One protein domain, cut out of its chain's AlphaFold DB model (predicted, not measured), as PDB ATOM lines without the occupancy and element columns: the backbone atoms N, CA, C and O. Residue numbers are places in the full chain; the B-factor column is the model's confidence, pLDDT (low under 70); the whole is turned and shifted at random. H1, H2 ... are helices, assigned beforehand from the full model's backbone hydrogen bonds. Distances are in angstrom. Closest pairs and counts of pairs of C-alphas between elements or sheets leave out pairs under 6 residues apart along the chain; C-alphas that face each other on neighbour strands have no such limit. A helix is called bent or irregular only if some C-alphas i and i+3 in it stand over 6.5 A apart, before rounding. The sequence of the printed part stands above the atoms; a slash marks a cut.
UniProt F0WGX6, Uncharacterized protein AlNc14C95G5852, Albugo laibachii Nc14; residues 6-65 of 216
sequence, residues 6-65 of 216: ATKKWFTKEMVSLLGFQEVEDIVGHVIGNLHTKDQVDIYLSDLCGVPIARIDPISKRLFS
ATOM      1  N   ALA A   6      35.779 -35.205 239.965       85.44
ATOM      2  CA  ALA A   6      34.349 -34.958 239.821       85.44
ATOM      3  C   ALA A   6      33.534 -35.632 240.938       85.44
ATOM      4  O   ALA A   6      32.644 -35.003 241.509       85.44
ATOM      5  N   THR A   7      33.873 -36.874 241.299       86.00
ATOM      6  CA  THR A   7      33.250 -37.600 242.417       86.00
ATOM      7  C   THR A   7      33.518 -36.888 243.739       86.00
ATOM      8  O   THR A   7      32.580 -36.688 244.506       86.00
ATOM      9  N   LYS A   8      34.758 -36.429 243.969       88.69
ATOM     10  CA  LYS A   8      35.117 -35.649 245.164       88.69
ATOM     11  C   LYS A   8      34.292 -34.362 245.260       88.69
ATOM     12  O   LYS A   8      33.634 -34.151 246.268       88.69
ATOM     13  N   LYS A   9      34.243 -33.553 244.193       90.69
ATOM     14  CA  LYS A   9      33.453 -32.305 244.163       90.69
ATOM     15  C   LYS A   9      31.957 -32.536 244.380       90.69
ATOM     16  O   LYS A   9      31.321 -31.771 245.103       90.69
ATOM     17  N   TRP A  10      31.390 -33.569 243.752       93.12
ATOM     18  CA  TRP A  10      29.988 -33.935 243.970       93.12
ATOM     19  C   TRP A  10      29.746 -34.313 245.432       93.12
ATOM     20  O   TRP A  10      28.820 -33.788 246.046       93.12
ATOM     21  N   PHE A  11      30.597 -35.173 245.991       92.69
ATOM     22  CA  PHE A  11      30.438 -35.652 247.356       92.69
ATOM     23  C   PHE A  11      30.598 -34.520 248.379       92.69
ATOM     24  O   PHE A  11      29.780 -34.410 249.283       92.69
ATOM     25  N   THR A  12      31.547 -33.599 248.178       93.19
ATOM     26  CA  THR A  12      31.654 -32.371 248.982       93.19
ATOM     27  C   THR A  12      30.349 -31.582 248.976       93.19
ATOM     28  O   THR A  12      29.840 -31.247 250.040       93.19
ATOM     29  N   LYS A  13      29.757 -31.328 247.803       92.88
ATOM     30  CA  LYS A  13      28.486 -30.592 247.709       92.88
ATOM     31  C   LYS A  13      27.342 -31.314 248.430       92.88
ATOM     32  O   LYS A  13      26.521 -30.664 249.074       92.88
ATOM     33  N   GLU A  14      27.296 -32.638 248.324       93.06
ATOM     34  CA  GLU A  14      26.303 -33.467 249.009       93.06
ATOM     35  C   GLU A  14      26.458 -33.370 250.535       93.06
ATOM     36  O   GLU A  14      25.477 -33.135 251.236       93.06
ATOM     37  N   MET A  15      27.690 -33.456 251.046       92.06
ATOM     38  CA  MET A  15      27.978 -33.348 252.481       92.06
ATOM     39  C   MET A  15      27.657 -31.958 253.036       92.06
ATOM     40  O   MET A  15      27.030 -31.868 254.088       92.06
ATOM     41  N   VAL A  16      27.977 -30.882 252.307       92.94
ATOM     42  CA  VAL A  16      27.559 -29.518 252.687       92.94
ATOM     43  C   VAL A  16      26.033 -29.418 252.759       92.94
ATOM     44  O   VAL A  16      25.494 -28.821 253.686       92.94
ATOM     45  N   SER A  17      25.315 -30.036 251.814       90.50
ATOM     46  CA  SER A  17      23.846 -30.029 251.811       90.50
ATOM     47  C   SER A  17      23.233 -30.822 252.967       90.50
ATOM     48  O   SER A  17      22.124 -30.495 253.384       90.50
ATOM     49  N   LEU A  18      23.892 -31.886 253.426       89.19
ATOM     50  CA  LEU A  18      23.389 -32.751 254.496       89.19
ATOM     51  C   LEU A  18      23.716 -32.205 255.883       89.19
ATOM     52  O   LEU A  18      22.889 -32.303 256.784       89.19
ATOM     53  N   LEU A  19      24.913 -31.645 256.041       87.19
ATOM     54  CA  LEU A  19      25.431 -31.198 257.329       87.19
ATOM     55  C   LEU A  19      25.202 -29.702 257.582       87.19
ATOM     56  O   LEU A  19      25.188 -29.271 258.733       87.19
ATOM     57  N   GLY A  20      24.990 -28.908 256.530       89.38
ATOM     58  CA  GLY A  20      24.686 -27.479 256.635       89.38
ATOM     59  C   GLY A  20      25.894 -26.573 256.889       89.38
ATOM     60  O   GLY A  20      25.699 -25.392 257.166       89.38
ATOM     61  N   PHE A  21      27.124 -27.089 256.783       88.06
ATOM     62  CA  PHE A  21      28.366 -26.322 256.946       88.06
ATOM     63  C   PHE A  21      29.383 -26.648 255.842       88.06
ATOM     64  O   PHE A  21      29.239 -27.644 255.131       88.06
ATOM     65  N   GLN A  22      30.376 -25.774 255.648       88.06
ATOM     66  CA  GLN A  22      31.258 -25.788 254.472       88.06
ATOM     67  C   GLN A  22      32.561 -26.572 254.709       88.06
ATOM     68  O   GLN A  22      33.186 -27.052 253.763       88.06
ATOM     69  N   GLU A  23      32.920 -26.774 255.972       90.38
ATOM     70  CA  GLU A  23      34.121 -27.431 256.491       90.38
ATOM     71  C   GLU A  23      34.022 -28.968 256.442       90.38
ATOM     72  O   GLU A  23      34.308 -29.671 257.407       90.38
ATOM     73  N   VAL A  24      33.583 -29.517 255.308       92.69
ATOM     74  CA  VAL A  24      33.410 -30.971 255.117       92.69
ATOM     75  C   VAL A  24      34.564 -31.619 254.345       92.69
ATOM     76  O   VAL A  24      34.512 -32.812 254.048       92.69
ATOM     77  N   GLU A  25      35.602 -30.859 253.981       90.12
ATOM     78  CA  GLU A  25      36.715 -31.367 253.167       90.12
ATOM     79  C   GLU A  25      37.504 -32.484 253.850       90.12
ATOM     80  O   GLU A  25      37.848 -33.457 253.178       90.12
ATOM     81  N   ASP A  26      37.727 -32.397 255.163       89.19
ATOM     82  CA  ASP A  26      38.444 -33.426 255.925       89.19
ATOM     83  C   ASP A  26      37.650 -34.732 255.992       89.19
ATOM     84  O   ASP A  26      38.198 -35.816 255.788       89.19
ATOM     85  N   ILE A  27      36.332 -34.628 256.184       89.44
ATOM     86  CA  ILE A  27      35.405 -35.766 256.152       89.44
ATOM     87  C   ILE A  27      35.437 -36.425 254.772       89.44
ATOM     88  O   ILE A  27      35.619 -37.636 254.645       89.44
ATOM     89  N   VAL A  28      35.306 -35.619 253.718       91.62
ATOM     90  CA  VAL A  28      35.355 -36.090 252.329       91.62
ATOM     91  C   VAL A  28      36.699 -36.748 252.022       91.62
ATOM     92  O   VAL A  28      36.738 -37.804 251.389       91.62
ATOM     93  N   GLY A  29      37.796 -36.143 252.475       90.12
ATOM     94  CA  GLY A  29      39.147 -36.673 252.337       90.12
ATOM     95  C   GLY A  29      39.311 -38.015 253.042       90.12
ATOM     96  O   GLY A  29      39.831 -38.953 252.442       90.12
ATOM     97  N   HIS A  30      38.799 -38.135 254.267       89.56
ATOM     98  CA  HIS A  30      38.836 -39.373 255.037       89.56
ATOM     99  C   HIS A  30      38.031 -40.490 254.363       89.56
ATOM    100  O   HIS A  30      38.551 -41.589 254.176       89.56
ATOM    101  N   VAL A  31      36.795 -40.210 253.941       89.69
ATOM    102  CA  VAL A  31      35.919 -41.199 253.289       89.69
ATOM    103  C   VAL A  31      36.531 -41.703 251.981       89.69
ATOM    104  O   VAL A  31      36.574 -42.905 251.746       89.69
ATOM    105  N   ILE A  32      37.043 -40.799 251.143       89.06
ATOM    106  CA  ILE A  32      37.632 -41.152 249.842       89.06
ATOM    107  C   ILE A  32      39.009 -41.820 249.995       89.06
ATOM    108  O   ILE A  32      39.380 -42.655 249.169       89.06
ATOM    109  N   GLY A  33      39.785 -41.426 251.008       85.81
ATOM    110  CA  GLY A  33      41.163 -41.878 251.208       85.81
ATOM    111  C   GLY A  33      41.290 -43.176 252.003       85.81
ATOM    112  O   GLY A  33      42.119 -44.013 251.652       85.81
ATOM    113  N   ASN A  34      40.466 -43.357 253.038       85.75
ATOM    114  CA  ASN A  34      40.672 -44.392 254.058       85.75
ATOM    115  C   ASN A  34      39.577 -45.461 254.091       85.75
ATOM    116  O   ASN A  34      39.829 -46.563 254.574       85.75
ATOM    117  N   LEU A  35      38.369 -45.162 253.604       86.06
ATOM    118  CA  LEU A  35      37.272 -46.126 253.618       86.06
ATOM    119  C   LEU A  35      37.240 -46.885 252.290       86.06
ATOM    120  O   LEU A  35      37.331 -46.305 251.207       86.06
ATOM    121  N   HIS A  36      37.159 -48.212 252.366       83.81
ATOM    122  CA  HIS A  36      37.308 -49.079 251.189       83.81
ATOM    123  C   HIS A  36      36.112 -49.991 250.940       83.81
ATOM    124  O   HIS A  36      36.010 -50.582 249.864       83.81
ATOM    125  N   THR A  37      35.197 -50.098 251.900       86.19
ATOM    126  CA  THR A  37      33.991 -50.917 251.775       86.19
ATOM    127  C   THR A  37      32.738 -50.072 251.916       86.19
ATOM    128  O   THR A  37      32.738 -49.037 252.586       86.19
ATOM    129  N   LYS A  38      31.649 -50.545 251.298       87.69
ATOM    130  CA  LYS A  38      30.327 -49.933 251.438       87.69
ATOM    131  C   LYS A  38      29.939 -49.808 252.913       87.69
ATOM    132  O   LYS A  38      29.593 -48.718 253.344       87.69
ATOM    133  N   ASP A  39      30.097 -50.880 253.685       86.12
ATOM    134  CA  ASP A  39      29.708 -50.904 255.098       86.12
ATOM    135  C   ASP A  39      30.488 -49.890 255.947       86.12
ATOM    136  O   ASP A  39      29.914 -49.252 256.823       86.12
ATOM    137  N   GLN A  40      31.784 -49.693 255.672       87.50
ATOM    138  CA  GLN A  40      32.584 -48.683 256.373       87.50
ATOM    139  C   GLN A  40      32.070 -47.267 256.109       87.50
ATOM    140  O   GLN A  40      31.997 -46.462 257.033       87.50
ATOM    141  N   VAL A  41      31.711 -46.968 254.860       88.75
ATOM    142  CA  VAL A  41      31.138 -45.669 254.491       88.75
ATOM    143  C   VAL A  41      29.755 -45.500 255.106       88.75
ATOM    144  O   VAL A  41      29.468 -44.438 255.647       88.75
ATOM    145  N   ASP A  42      28.927 -46.544 255.078       87.62
ATOM    146  CA  ASP A  42      27.577 -46.502 255.635       87.62
ATOM    147  C   ASP A  42      27.614 -46.217 257.143       87.62
ATOM    148  O   ASP A  42      26.951 -45.283 257.590       87.62
ATOM    149  N   ILE A  43      28.449 -46.946 257.894       87.06
ATOM    150  CA  ILE A  43      28.647 -46.754 259.340       87.06
ATOM    151  C   ILE A  43      29.220 -45.367 259.632       87.06
ATOM    152  O   ILE A  43      28.734 -44.665 260.514       87.06
ATOM    153  N   TYR A  44      30.243 -44.936 258.891       89.56
ATOM    154  CA  TYR A  44      30.853 -43.625 259.109       89.56
ATOM    155  C   TYR A  44      29.835 -42.496 258.884       89.56
ATOM    156  O   TYR A  44      29.711 -41.579 259.698       89.56
ATOM    157  N   LEU A  45      29.059 -42.575 257.799       89.06
ATOM    158  CA  LEU A  45      28.059 -41.564 257.477       89.06
ATOM    159  C   LEU A  45      26.879 -41.584 258.453       89.06
ATOM    160  O   LEU A  45      26.412 -40.505 258.824       89.06
ATOM    161  N   SER A  46      26.409 -42.754 258.895       89.62
ATOM    162  CA  SER A  46      25.306 -42.840 259.862       89.62
ATOM    163  C   SER A  46      25.729 -42.420 261.263       89.62
ATOM    164  O   SER A  46      25.050 -41.602 261.886       89.62
ATOM    165  N   ASP A  47      26.843 -42.959 261.755       83.44
ATOM    166  CA  ASP A  47      27.165 -42.934 263.181       83.44
ATOM    167  C   ASP A  47      27.991 -41.704 263.557       83.44
ATOM    168  O   ASP A  47      27.791 -41.137 264.631       83.44
ATOM    169  N   LEU A  48      28.890 -41.259 262.670       82.94
ATOM    170  CA  LEU A  48      29.768 -40.114 262.932       82.94
ATOM    171  C   LEU A  48      29.228 -38.824 262.316       82.94
ATOM    172  O   LEU A  48      29.260 -37.778 262.959       82.94
ATOM    173  N   CYS A  49      28.701 -38.889 261.092       85.81
ATOM    174  CA  CYS A  49      28.162 -37.706 260.417       85.81
ATOM    175  C   CYS A  49      26.659 -37.490 260.652       85.81
ATOM    176  O   CYS A  49      26.139 -36.442 260.277       85.81
ATOM    177  N   GLY A  50      25.944 -38.453 261.244       85.25
ATOM    178  CA  GLY A  50      24.502 -38.332 261.481       85.25
ATOM    179  C   GLY A  50      23.667 -38.249 260.197       85.25
ATOM    180  O   GLY A  50      22.558 -37.712 260.213       85.25
ATOM    181  N   VAL A  51      24.185 -38.746 259.070       86.81
ATOM    182  CA  VAL A  51      23.481 -38.729 257.785       86.81
ATOM    183  C   VAL A  51      22.291 -39.694 257.850       86.81
ATOM    184  O   VAL A  51      22.446 -40.846 258.259       86.81
ATOM    185  N   PRO A  52      21.083 -39.285 257.418       81.88
ATOM    186  CA  PRO A  52      19.932 -40.180 257.397       81.88
ATOM    187  C   PRO A  52      20.172 -41.400 256.501       81.88
ATOM    188  O   PRO A  52      20.565 -41.250 255.345       81.88
ATOM    189  N   ILE A  53      19.823 -42.599 256.983       80.75
ATOM    190  CA  ILE A  53      20.008 -43.878 256.262       80.75
ATOM    191  C   ILE A  53      19.417 -43.838 254.841       80.75
ATOM    192  O   ILE A  53      20.017 -44.351 253.900       80.75
ATOM    193  N   ALA A  54      18.285 -43.149 254.656       84.69
ATOM    194  CA  ALA A  54      17.648 -42.967 253.347       84.69
ATOM    195  C   ALA A  54      18.541 -42.257 252.306       84.69
ATOM    196  O   ALA A  54      18.333 -42.410 251.105       84.69
ATOM    197  N   ARG A  55      19.524 -41.468 252.757       86.00
ATOM    198  CA  ARG A  55      20.494 -40.746 251.919       86.00
ATOM    199  C   ARG A  55      21.832 -41.470 251.802       86.00
ATOM    200  O   ARG A  55      22.528 -41.252 250.819       86.00
ATOM    201  N   ILE A  56      22.170 -42.350 252.741       87.62
ATOM    202  CA  ILE A  56      23.427 -43.112 252.723       87.62
ATOM    203  C   ILE A  56      23.461 -44.070 251.535       87.62
ATOM    204  O   ILE A  56      24.400 -44.058 250.746       87.62
ATOM    205  N   ASP A  57      22.394 -44.841 251.346       85.50
ATOM    206  CA  ASP A  57      22.343 -45.877 250.319       85.50
ATOM    207  C   ASP A  57      22.607 -45.355 248.881       85.50
ATOM    208  O   ASP A  57      23.410 -45.965 248.163       85.50
ATOM    209  N   PRO A  58      22.028 -44.217 248.427       88.12
ATOM    210  CA  PRO A  58      22.382 -43.624 247.134       88.12
ATOM    211  C   PRO A  58      23.792 -43.015 247.097       88.12
ATOM    212  O   PRO A  58      24.427 -43.044 246.040       88.12
ATOM    213  N   ILE A  59      24.303 -42.494 248.218       89.31
ATOM    214  CA  ILE A  59      25.661 -41.938 248.298       89.31
ATOM    215  C   ILE A  59      26.693 -43.044 248.129       89.31
ATOM    216  O   ILE A  59      27.536 -42.973 247.234       89.31
ATOM    217  N   SER A  60      26.577 -44.103 248.922       88.44
ATOM    218  CA  SER A  60      27.488 -45.239 248.880       88.44
ATOM    219  C   SER A  60      27.402 -45.961 247.542       88.44
ATOM    220  O   SER A  60      28.433 -46.264 246.943       88.44
ATOM    221  N   LYS A  61      26.198 -46.135 246.975       87.75
ATOM    222  CA  LYS A  61      26.063 -46.637 245.597       87.75
ATOM    223  C   LYS A  61      26.845 -45.784 244.606       87.75
ATOM    224  O   LYS A  61      27.532 -46.352 243.770       87.75
ATOM    225  N   ARG A  62      26.785 -44.453 244.682       86.94
ATOM    226  CA  ARG A  62      27.496 -43.572 243.742       86.94
ATOM    227  C   ARG A  62      29.006 -43.498 243.987       86.94
ATOM    228  O   ARG A  62      29.751 -43.319 243.029       86.94
ATOM    229  N   LEU A  63      29.456 -43.652 245.232       86.56
ATOM    230  CA  LEU A  63      30.879 -43.736 245.577       86.56
ATOM    231  C   LEU A  63      31.504 -45.036 245.054       86.56
ATOM    232  O   LEU A  63      32.588 -44.993 244.477       86.56
ATOM    233  N   PHE A  64      30.807 -46.165 245.210       84.44
ATOM    234  CA  PHE A  64      31.313 -47.495 244.849       84.44
ATOM    235  C   PHE A  64      30.889 -47.991 243.463       84.44
ATOM    236  O   PHE A  64      31.437 -48.984 242.982       84.44
ATOM    237  N   SER A  65      29.950 -47.318 242.792       82.44
ATOM    238  CA  SER A  65      29.674 -47.588 241.381       82.44
ATOM    239  C   SER A  65      30.930 -47.265 240.589       82.44
ATOM    240  O   SER A  65      31.402 -46.125 240.583       82.44
TER     241      SER A  65
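This is residues 6 to 65 of the 216 residues of the protein "Uncharacterized protein AlNc14C95G5852" of Albugo laibachii Nc14 (UniProt F0WGX6). Four short helices go round in a small ring, each beside the next: H1 and H4 lie side by side, H2 crosses H1, and H3 folds back into H4 as a helical hairpin. The ring closes only loosely between H1 and H4 and between H2 and H3. You have 60 printed residues, with H1, H2, H3 and H4 in that order and no named strand; the class is all helix. The whole is compact, with a radius of gyration of the C-alphas of 10.2 A, and rounded, spanning 25 by 22 by 17 A.

Start at H1, residues 6 to 19; it touches H2, residues 25 to 34, at a steep tilt of 56 degrees, opposite ways, with the closest C-alphas, Thr 12 and Val 28, 6.2 A apart. H2 is close to but not clearly touching H3, residues 38 to 48; their closest C-alphas, Val 31 and Val 41, are 6.7 A apart. Their shallow tilt of 33 degrees, opposite ways, is only just short of steep. H3 touches H4, residues 53 to 64, in a hairpin at a steep tilt of 42 degrees, opposite ways; the closest C-alphas, Lys 38 and Ser 60, are 6.1 A apart. H4 is close to but not clearly touching H1, at a shallow tilt of 13 degrees, opposite ways; the closest C-alphas, Thr 7 and Leu 63, are 7.3 A apart. H1 and H3 are apart, and H2 and H4 only just, at 8.4 A between closest C-alphas. Every O i to N i+4 pair is within hydrogen-bond range in H1, H2 and H3, and 6 of 8 are in H4.

Find C-alpha 6 at (34.349, -34.958, 239.821); from there H1 runs 20.0 A to C-alpha 19. H2 covers 13.6 A, H3 15.1 A and H4 16.5 A, ending at C-alpha 64, (31.313, -47.495, 244.849). H4 is neither bent nor irregular, but only just: C-alphas 54 and 57 are 6.3 A apart.

The two C-alphas farthest apart, Phe 21 and Ser 65, are 26.4 A apart. The printed part has no cut, and its three links are tight. Mean pLDDT of the printed part is 88.0; no printed residue is under 70.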